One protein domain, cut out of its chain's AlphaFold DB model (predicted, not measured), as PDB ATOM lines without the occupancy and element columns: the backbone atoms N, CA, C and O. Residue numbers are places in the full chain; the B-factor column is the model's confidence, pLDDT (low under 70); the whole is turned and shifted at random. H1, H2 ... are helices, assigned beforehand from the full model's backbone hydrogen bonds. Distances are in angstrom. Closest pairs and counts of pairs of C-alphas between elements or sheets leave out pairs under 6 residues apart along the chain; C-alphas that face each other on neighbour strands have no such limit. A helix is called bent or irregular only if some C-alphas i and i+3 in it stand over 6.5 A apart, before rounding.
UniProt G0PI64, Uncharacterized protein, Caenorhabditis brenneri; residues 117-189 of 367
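Overview. This is residues 117 to 189 of the 367 residues of an uncharacterized protein of Caenorhabditis brenneri (UniProt G0PI64). The long bent helix H1 opens a flat zigzag; H2 follows it to make an open V, and H3 turns off at H2's far end, with few contacts between the parts. The printed part has 73 residues with three named helices in the order H1, H2, H3 and no named strand. It is all helix and extended, with a radius of gyration of the C-alphas of 20.4 A and spans of 67 by 35 by 12 A.

Along the chain. Find C-alpha 117 at (-7.982, 60.271, 34.253), where H1, residues 117 to 147, begins. By its hydrogen bonds it was assigned as one helix, but it is bent: C-alphas 134 and 137 are 7.0 A apart. Its arms are H1a, residues 117 to 134, 25.5 A long, and H1b, residues 137 to 147, 15.1 A. H2 has residues 154 to 170, 24.1 A. H3, residues 174 to 189, 22.2 A, ends at (-72.082, 48.145, 47.409).

Arrangement. H1a and H1b stand at a steep tilt of 50 degrees. H1b and H2 are apart. H2 and H3 are close but not clearly touching, the closest C-alphas, Met 169 and Arg 177, 6.6 A apart. They run opposite ways at a steep tilt of 49 degrees. In H1a, H1b, H2 and H3 every O i to N i+4 pair is within hydrogen-bond range.

Size, cuts and confidence. The C-alphas farthest apart, of Glu 118 and Lys 189, are 66.8 A apart. The printed part has no cut and no long link. Its mean pLDDT is 71.0; 33 residues are under 70, among them 142 to 161.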
ATOM      1  N   GLU A 117      -6.822  60.900  34.889       69.94
ATOM      2  CA  GLU A 117      -7.982  60.271  34.253       69.94
ATOM      3  C   GLU A 117      -8.107  58.777  34.591       69.94
ATOM      4  O   GLU A 117      -9.218  58.289  34.826       69.94
ATOM      5  N   GLU A 118      -6.993  58.050  34.690       72.88
ATOM      6  CA  GLU A 118      -6.989  56.628  35.047       72.88
ATOM      7  C   GLU A 118      -7.306  56.417  36.528       72.88
ATOM      8  O   GLU A 118      -8.075  55.515  36.874       72.88
ATOM      9  N   ILE A 119      -6.801  57.297  37.398       72.44
ATOM     10  CA  ILE A 119      -7.148  57.308  38.826       72.44
ATOM     11  C   ILE A 119      -8.651  57.558  38.992       72.44
ATOM     12  O   ILE A 119      -9.334  56.808  39.689       72.44
ATOM     13  N   ALA A 120      -9.210  58.545  38.283       75.00
ATOM     14  CA  ALA A 120     -10.642  58.838  38.328       75.00
ATOM     15  C   ALA A 120     -11.507  57.678  37.795       75.00
ATOM     16  O   ALA A 120     -12.578  57.396  38.345       75.00
ATOM     17  N   ALA A 121     -11.052  56.983  36.747       79.19
ATOM     18  CA  ALA A 121     -11.744  55.821  36.196       79.19
ATOM     19  C   ALA A 121     -11.748  54.635  37.173       79.19
ATOM     20  O   ALA A 121     -12.791  54.004  37.369       79.19
ATOM     21  N   LYS A 122     -10.615  54.357  37.828       76.38
ATOM     22  CA  LYS A 122     -10.497  53.298  38.841       76.38
ATOM     23  C   LYS A 122     -11.301  53.614  40.099       76.38
ATOM     24  O   LYS A 122     -11.999  52.734  40.597       76.38
ATOM     25  N   ASP A 123     -11.312  54.868  40.543       78.19
ATOM     26  CA  ASP A 123     -12.145  55.331  41.660       78.19
ATOM     27  C   ASP A 123     -13.642  55.230  41.367       78.19
ATOM     28  O   ASP A 123     -14.452  54.956  42.258       78.19
ATOM     29  N   LYS A 124     -14.040  55.474  40.115       81.62
ATOM     30  CA  LYS A 124     -15.421  55.273  39.677       81.62
ATOM     31  C   LYS A 124     -15.776  53.787  39.678       81.62
ATOM     32  O   LYS A 124     -16.789  53.419  40.260       81.62
ATOM     33  N   GLN A 125     -14.915  52.933  39.124       78.88
ATOM     34  CA  GLN A 125     -15.112  51.480  39.156       78.88
ATOM     35  C   GLN A 125     -15.205  50.946  40.588       78.88
ATOM     36  O   GLN A 125     -16.076  50.133  40.881       78.88
ATOM     37  N   PHE A 126     -14.368  51.435  41.503       78.38
ATOM     38  CA  PHE A 126     -14.434  51.057  42.913       78.38
ATOM     39  C   PHE A 126     -15.750  51.478  43.564       78.38
ATOM     40  O   PHE A 126     -16.356  50.690  44.290       78.38
ATOM     41  N   ARG A 127     -16.226  52.698  43.290       83.06
ATOM     42  CA  ARG A 127     -17.522  53.171  43.790       83.06
ATOM     43  C   ARG A 127     -18.682  52.343  43.246       83.06
ATOM     44  O   ARG A 127     -19.513  51.912  44.039       83.06
ATOM     45  N   ASP A 128     -18.674  52.044  41.951       79.56
ATOM     46  CA  ASP A 128     -19.700  51.228  41.298       79.56
ATOM     47  C   ASP A 128     -19.709  49.789  41.857       79.56
ATOM     48  O   ASP A 128     -20.769  49.230  42.143       79.56
ATOM     49  N   VAL A 129     -18.532  49.196  42.100       82.94
ATOM     50  CA  VAL A 129     -18.398  47.864  42.718       82.94
ATOM     51  C   VAL A 129     -18.861  47.874  44.175       82.94
ATOM     52  O   VAL A 129     -19.564  46.960  44.603       82.94
ATOM     53  N   MET A 130     -18.528  48.907  44.947       84.12
ATOM     54  CA  MET A 130     -18.984  49.030  46.334       84.12
ATOM     55  C   MET A 130     -20.494  49.257  46.429       84.12
ATOM     56  O   MET A 130     -21.140  48.721  47.331       84.12
ATOM     57  N   GLU A 131     -21.079  50.009  45.498       82.12
ATOM     58  CA  GLU A 131     -22.527  50.176  45.387       82.12
ATOM     59  C   GLU A 131     -23.208  48.859  44.988       82.12
ATOM     60  O   GLU A 131     -24.212  48.470  45.587       82.12
ATOM     61  N   TYR A 132     -22.613  48.102  44.064       77.56
ATOM     62  CA  TYR A 132     -23.067  46.757  43.715       77.56
ATOM     63  C   TYR A 132     -23.023  45.793  44.914       77.56
ATOM     64  O   TYR A 132     -24.013  45.116  45.190       77.56
ATOM     65  N   ILE A 133     -21.929  45.778  45.685       76.69
ATOM     66  CA  ILE A 133     -21.786  44.954  46.898       76.69
ATOM     67  C   ILE A 133     -22.800  45.365  47.974       76.69
ATOM     68  O   ILE A 133     -23.385  44.501  48.627       76.69
ATOM     69  N   ARG A 134     -23.072  46.666  48.139       81.12
ATOM     70  CA  ARG A 134     -24.129  47.146  49.047       81.12
ATOM     71  C   ARG A 134     -25.527  46.713  48.605       81.12
ATOM     72  O   ARG A 134     -26.356  46.420  49.462       81.12
ATOM     73  N   ASN A 135     -25.777  46.635  47.298       84.38
ATOM     74  CA  ASN A 135     -27.080  46.281  46.726       84.38
ATOM     75  C   ASN A 135     -27.286  44.761  46.547       84.38
ATOM     76  O   ASN A 135     -28.406  44.299  46.316       84.38
ATOM     77  N   LEU A 136     -26.228  43.963  46.692       74.94
ATOM     78  CA  LEU A 136     -26.223  42.502  46.559       74.94
ATOM     79  C   LEU A 136     -27.217  41.783  47.501       74.94
ATOM     80  O   LEU A 136     -27.940  40.901  47.029       74.94
ATOM     81  N   PRO A 137     -27.363  42.170  48.788       76.69
ATOM     82  CA  PRO A 137     -28.374  41.598  49.680       76.69
ATOM     83  C   PRO A 137     -29.814  41.859  49.215       76.69
ATOM     84  O   PRO A 137     -30.684  41.001  49.372       76.69
ATOM     85  N   GLU A 138     -30.096  43.023  48.619       75.62
ATOM     86  CA  GLU A 138     -31.419  43.316  48.055       75.62
ATOM     87  C   GLU A 138     -31.680  42.525  46.774       75.62
ATOM     88  O   GLU A 138     -32.785  42.014  46.579       75.62
ATOM     89  N   GLN A 139     -30.666  42.364  45.920       69.44
ATOM     90  CA  GLN A 139     -30.760  41.518  44.730       69.44
ATOM     91  C   GLN A 139     -30.988  40.048  45.106       69.44
ATOM     92  O   GLN A 139     -31.855  39.400  44.521       69.44
ATOM     93  N   GLN A 140     -30.307  39.539  46.138       67.62
ATOM     94  CA  GLN A 140     -30.558  38.201  46.682       67.62
ATOM     95  C   GLN A 140     -31.974  38.066  47.252       67.62
ATOM     96  O   GLN A 140     -32.639  37.070  46.977       67.62
ATOM     97  N   LYS A 141     -32.490  39.070  47.973       70.62
ATOM     98  CA  LYS A 141     -33.892  39.078  48.432       70.62
ATOM     99  C   LYS A 141     -34.881  39.043  47.263       70.62
ATOM    100  O   LYS A 141     -35.846  38.285  47.323       70.62
ATOM    101  N   ARG A 142     -34.634  39.796  46.184       65.81
ATOM    102  CA  ARG A 142     -35.465  39.769  44.962       65.81
ATOM    103  C   ARG A 142     -35.405  38.410  44.258       65.81
ATOM    104  O   ARG A 142     -36.442  37.891  43.864       65.81
ATOM    105  N   LEU A 143     -34.226  37.799  44.153       58.78
ATOM    106  CA  LEU A 143     -34.060  36.464  43.565       58.78
ATOM    107  C   LEU A 143     -34.714  35.366  44.417       58.78
ATOM    108  O   LEU A 143     -35.353  34.473  43.869       58.78
ATOM    109  N   LEU A 144     -34.641  35.460  45.748       58.66
ATOM    110  CA  LEU A 144     -35.354  34.564  46.665       58.66
ATOM    111  C   LEU A 144     -36.879  34.740  46.577       58.66
ATOM    112  O   LEU A 144     -37.608  33.754  46.648       58.66
ATOM    113  N   GLN A 145     -37.371  35.965  46.370       59.44
ATOM    114  CA  GLN A 145     -38.788  36.229  46.092       59.44
ATOM    115  C   GLN A 145     -39.236  35.657  44.739       59.44
ATOM    116  O   GLN A 145     -40.368  35.198  44.628       59.44
ATOM    117  N   ILE A 146     -38.361  35.643  43.727       58.19
ATOM    118  CA  ILE A 146     -38.639  35.053  42.408       58.19
ATOM    119  C   ILE A 146     -38.605  33.516  42.467       58.19
ATOM    120  O   ILE A 146     -39.494  32.868  41.919       58.19
ATOM    121  N   ASN A 147     -37.660  32.923  43.204       51.41
ATOM    122  CA  ASN A 147     -37.557  31.468  43.379       51.41
ATOM    123  C   ASN A 147     -38.702  30.854  44.206       51.41
ATOM    124  O   ASN A 147     -38.913  29.645  44.146       51.41
ATOM    125  N   ARG A 148     -39.477  31.659  44.944       53.81
ATOM    126  CA  ARG A 148     -40.666  31.196  45.686       53.81
ATOM    127  C   ARG A 148     -41.951  31.148  44.855       53.81
ATOM    128  O   ARG A 148     -42.940  30.604  45.324       53.81
ATOM    129  N   ILE A 149     -41.951  31.623  43.607       52.31
ATOM    130  CA  ILE A 149     -43.168  31.779  42.780       52.31
ATOM    131  C   ILE A 149     -43.845  30.439  42.394       52.31
ATOM    132  O   ILE A 149     -44.969  30.445  41.898       52.31
ATOM    133  N   GLY A 150     -43.230  29.283  42.667       52.41
ATOM    134  CA  GLY A 150     -43.783  27.964  42.324       52.41
ATOM    135  C   GLY A 150     -44.358  27.125  43.475       52.41
ATOM    136  O   GLY A 150     -44.998  26.117  43.193       52.41
ATOM    137  N   GLN A 151     -44.139  27.493  44.744       54.22
ATOM    138  CA  GLN A 151     -44.488  26.656  45.913       54.22
ATOM    139  C   GLN A 151     -45.148  27.454  47.055       54.22
ATOM    140  O   GLN A 151     -45.032  27.083  48.217       54.22
ATOM    141  N   GLU A 152     -45.824  28.565  46.754       54.78
ATOM    142  CA  GLU A 152     -46.517  29.350  47.787       54.78
ATOM    143  C   GLU A 152     -47.733  28.584  48.330       54.78
ATOM    144  O   GLU A 152     -48.641  28.201  47.581       54.78
ATOM    145  N   THR A 153     -47.773  28.406  49.651       60.38
ATOM    146  CA  THR A 153     -48.976  27.964  50.366       60.38
ATOM    147  C   THR A 153     -50.081  29.036  50.266       60.38
ATOM    148  O   THR A 153     -49.796  30.211  50.007       60.38
ATOM    149  N   PRO A 154     -51.375  28.688  50.421       58.75
ATOM    150  CA  PRO A 154     -52.470  29.658  50.301       58.75
ATOM    151  C   PRO A 154     -52.362  30.844  51.277       58.75
ATOM    152  O   PRO A 154     -52.744  31.954  50.906       58.75
ATOM    153  N   GLU A 155     -51.793  30.635  52.466       61.56
ATOM    154  CA  GLU A 155     -51.556  31.680  53.471       61.56
ATOM    155  C   GLU A 155     -50.445  32.647  53.035       61.56
ATOM    156  O   GLU A 155     -50.651  33.860  53.021       61.56
ATOM    157  N   GLU A 156     -49.316  32.133  52.539       58.03
ATOM    158  CA  GLU A 156     -48.214  32.954  52.013       58.03
ATOM    159  C   GLU A 156     -48.622  33.739  50.759       58.03
ATOM    160  O   GLU A 156     -48.192  34.876  50.548       58.03
ATOM    161  N   ARG A 157     -49.510  33.176  49.931       62.44
ATOM    162  CA  ARG A 157     -50.091  33.879  48.780       62.44
ATOM    163  C   ARG A 157     -50.994  35.030  49.219       62.44
ATOM    164  O   ARG A 157     -51.049  36.067  48.549       62.44
ATOM    165  N   GLU A 158     -51.724  34.864  50.320       65.94
ATOM    166  CA  GLU A 158     -52.549  35.924  50.890       65.94
ATOM    167  C   GLU A 158     -51.689  37.011  51.548       65.94
ATOM    168  O   GLU A 158     -51.934  38.195  51.303       65.94
ATOM    169  N   GLU A 159     -50.642  36.636  52.283       63.66
ATOM    170  CA  GLU A 159     -49.659  37.567  52.846       63.66
ATOM    171  C   GLU A 159     -48.921  38.337  51.756       63.66
ATOM    172  O   GLU A 159     -48.862  39.562  51.809       63.66
ATOM    173  N   ARG A 160     -48.476  37.681  50.681       62.91
ATOM    174  CA  ARG A 160     -47.892  38.367  49.522       62.91
ATOM    175  C   ARG A 160     -48.883  39.335  48.886       62.91
ATOM    176  O   ARG A 160     -48.516  40.453  48.540       62.91
ATOM    177  N   ARG A 161     -50.161  38.961  48.760       64.75
ATOM    178  CA  ARG A 161     -51.213  39.886  48.297       64.75
ATOM    179  C   ARG A 161     -51.448  41.037  49.276       64.75
ATOM    180  O   ARG A 161     -51.887  42.094  48.824       64.75
ATOM    181  N   ARG A 162     -51.243  40.856  50.584       71.25
ATOM    182  CA  ARG A 162     -51.323  41.930  51.589       71.25
ATOM    183  C   ARG A 162     -50.113  42.854  51.494       71.25
ATOM    184  O   ARG A 162     -50.322  44.039  51.291       71.25
ATOM    185  N   VAL A 163     -48.896  42.316  51.472       66.62
ATOM    186  CA  VAL A 163     -47.640  43.072  51.349       66.62
ATOM    187  C   VAL A 163     -47.567  43.825  50.019       66.62
ATOM    188  O   VAL A 163     -47.241  45.003  49.996       66.62
ATOM    189  N   VAL A 164     -47.961  43.216  48.895       65.25
ATOM    190  CA  VAL A 164     -48.052  43.923  47.602       65.25
ATOM    191  C   VAL A 164     -49.093  45.043  47.656       65.25
ATOM    192  O   VAL A 164     -48.867  46.110  47.089       65.25
ATOM    193  N   ARG A 165     -50.224  44.836  48.347       62.81
ATOM    194  CA  ARG A 165     -51.211  45.902  48.574       62.81
ATOM    195  C   ARG A 165     -50.648  47.005  49.466       62.81
ATOM    196  O   ARG A 165     -50.878  48.163  49.151       62.81
ATOM    197  N   GLU A 166     -49.917  46.674  50.523       63.47
ATOM    198  CA  GLU A 166     -49.275  47.642  51.417       63.47
ATOM    199  C   GLU A 166     -48.212  48.456  50.686       63.47
ATOM    200  O   GLU A 166     -48.312  49.675  50.683       63.47
ATOM    201  N   ILE A 167     -47.308  47.822  49.938       62.50
ATOM    202  CA  ILE A 167     -46.277  48.502  49.137       62.50
ATOM    203  C   ILE A 167     -46.915  49.392  48.052       62.50
ATOM    204  O   ILE A 167     -46.515  50.538  47.847       62.50
ATOM    205  N   GLN A 168     -47.978  48.925  47.382       57.44
ATOM    206  CA  GLN A 168     -48.744  49.751  46.430       57.44
ATOM    207  C   GLN A 168     -49.512  50.910  47.087       57.44
ATOM    208  O   GLN A 168     -50.033  51.784  46.380       57.44
ATOM    209  N   MET A 169     -49.659  50.892  48.410       54.25
ATOM    210  CA  MET A 169     -50.328  51.925  49.192       54.25
ATOM    211  C   MET A 169     -49.315  52.818  49.922       54.25
ATOM    212  O   MET A 169     -49.626  53.984  50.140       54.25
ATOM    213  N   GLU A 170     -48.100  52.351  50.226       56.22
ATOM    214  CA  GLU A 170     -47.012  53.099  50.882       56.22
ATOM    215  C   GLU A 170     -46.630  54.380  50.141       56.22
ATOM    216  O   GLU A 170     -46.447  55.411  50.780       56.22
ATOM    217  N   HIS A 171     -46.660  54.371  48.808       55.28
ATOM    218  CA  HIS A 171     -46.397  55.560  47.987       55.28
ATOM    219  C   HIS A 171     -47.622  56.447  47.714       55.28
ATOM    220  O   HIS A 171     -47.500  57.465  47.037       55.28
ATOM    221  N   LYS A 172     -48.807  56.076  48.213       57.66
ATOM    222  CA  LYS A 172     -50.038  56.862  48.060       57.66
ATOM    223  C   LYS A 172     -50.264  57.720  49.290       57.66
ATOM    224  O   LYS A 172     -50.206  57.230  50.419       57.66
ATOM    225  N   THR A 173     -50.595  58.986  49.066       72.75
ATOM    226  CA  THR A 173     -51.013  59.891  50.143       72.75
ATOM    227  C   THR A 173     -52.243  59.325  50.867       72.75
ATOM    228  O   THR A 173     -53.048  58.614  50.261       72.75
ATOM    229  N   GLN A 174     -52.435  59.647  52.154       74.69
ATOM    230  CA  GLN A 174     -53.611  59.215  52.937       74.69
ATOM    231  C   GLN A 174     -54.928  59.463  52.164       74.69
ATOM    232  O   GLN A 174     -55.775  58.584  52.052       74.69
ATOM    233  N   SER A 175     -55.022  60.620  51.498       76.12
ATOM    234  CA  SER A 175     -56.140  61.009  50.628       76.12
ATOM    235  C   SER A 175     -56.360  60.066  49.432       76.12
ATOM    236  O   SER A 175     -57.495  59.746  49.071       76.12
ATOM    237  N   GLU A 176     -55.291  59.573  48.803       78.31
ATOM    238  CA  GLU A 176     -55.379  58.615  47.695       78.31
ATOM    239  C   GLU A 176     -55.785  57.217  48.161       78.31
ATOM    240  O   GLU A 176     -56.537  56.541  47.449       78.31
ATOM    241  N   ARG A 177     -55.345  56.802  49.358       75.50
ATOM    242  CA  ARG A 177     -55.781  55.550  49.991       75.50
ATOM    243  C   ARG A 177     -57.274  55.595  50.301       75.50
ATOM    244  O   ARG A 177     -58.005  54.723  49.834       75.50
ATOM    245  N   ASP A 178     -57.735  56.664  50.945       82.94
ATOM    246  CA  ASP A 178     -59.148  56.866  51.278       82.94
ATOM    247  C   ASP A 178     -60.017  56.924  50.014       82.94
ATOM    248  O   ASP A 178     -61.102  56.338  49.939       82.94
ATOM    249  N   ARG A 179     -59.533  57.584  48.951       83.88
ATOM    250  CA  ARG A 179     -60.240  57.640  47.664       83.88
ATOM    251  C   ARG A 179     -60.297  56.273  46.982       83.88
ATOM    252  O   ARG A 179     -61.320  55.953  46.367       83.88
ATOM    253  N   ALA A 180     -59.233  55.478  47.055       82.12
ATOM    254  CA  ALA A 180     -59.199  54.124  46.510       82.12
ATOM    255  C   ALA A 180     -60.123  53.178  47.293       82.12
ATOM    256  O   ALA A 180     -60.899  52.438  46.684       82.12
ATOM    257  N   GLU A 181     -60.112  53.258  48.620       83.56
ATOM    258  CA  GLU A 181     -60.983  52.472  49.487       83.56
ATOM    259  C   GLU A 181     -62.454  52.840  49.283       83.56
ATOM    260  O   GLU A 181     -63.285  51.961  49.049       83.56
ATOM    261  N   LYS A 182     -62.778  54.136  49.221       87.25
ATOM    262  CA  LYS A 182     -64.133  54.608  48.911       87.25
ATOM    263  C   LYS A 182     -64.609  54.122  47.542       87.25
ATOM    264  O   LYS A 182     -65.762  53.715  47.403       87.25
ATOM    265  N   LYS A 183     -63.734  54.116  46.527       85.38
ATOM    266  CA  LYS A 183     -64.040  53.527  45.209       85.38
ATOM    267  C   LYS A 183     -64.288  52.020  45.311       85.38
ATOM    268  O   LYS A 183     -65.225  51.534  44.680       85.38
ATOM    269  N   ARG A 184     -63.492  51.287  46.097       82.75
ATOM    270  CA  ARG A 184     -63.660  49.841  46.314       82.75
ATOM    271  C   ARG A 184     -64.986  49.532  47.007       82.75
ATOM    272  O   ARG A 184     -65.763  48.740  46.490       82.75
ATOM    273  N   LEU A 185     -65.284  50.212  48.112       86.75
ATOM    274  CA  LEU A 185     -66.543  50.070  48.846       86.75
ATOM    275  C   LEU A 185     -67.750  50.427  47.973       86.75
ATOM    276  O   LEU A 185     -68.756  49.725  47.988       86.75
ATOM    277  N   ALA A 186     -67.644  51.473  47.148       87.75
ATOM    278  CA  ALA A 186     -68.696  51.820  46.200       87.75
ATOM    279  C   ALA A 186     -68.924  50.722  45.147       87.75
ATOM    280  O   ALA A 186     -70.072  50.469  44.781       87.75
ATOM    281  N   LYS A 187     -67.863  50.060  44.663       85.56
ATOM    282  CA  LYS A 187     -67.985  48.907  43.756       85.56
ATOM    283  C   LYS A 187     -68.663  47.722  44.445       85.56
ATOM    284  O   LYS A 187     -69.616  47.194  43.882       85.56
ATOM    285  N   ILE A 188     -68.241  47.381  45.664       85.50
ATOM    286  CA  ILE A 188     -68.833  46.302  46.472       85.50
ATOM    287  C   ILE A 188     -70.322  46.567  46.695       85.50
ATOM    288  O   ILE A 188     -71.156  45.760  46.307       85.50
ATOM    289  N   LYS A 189     -70.682  47.762  47.175       88.31
ATOM    290  CA  LYS A 189     -72.082  48.145  47.409       88.31
ATOM    291  C   LYS A 189     -72.939  48.076  46.139       88.31
ATOM    292  O   LYS A 189     -74.114  47.717  46.191       88.31
TER     293      LYS A 189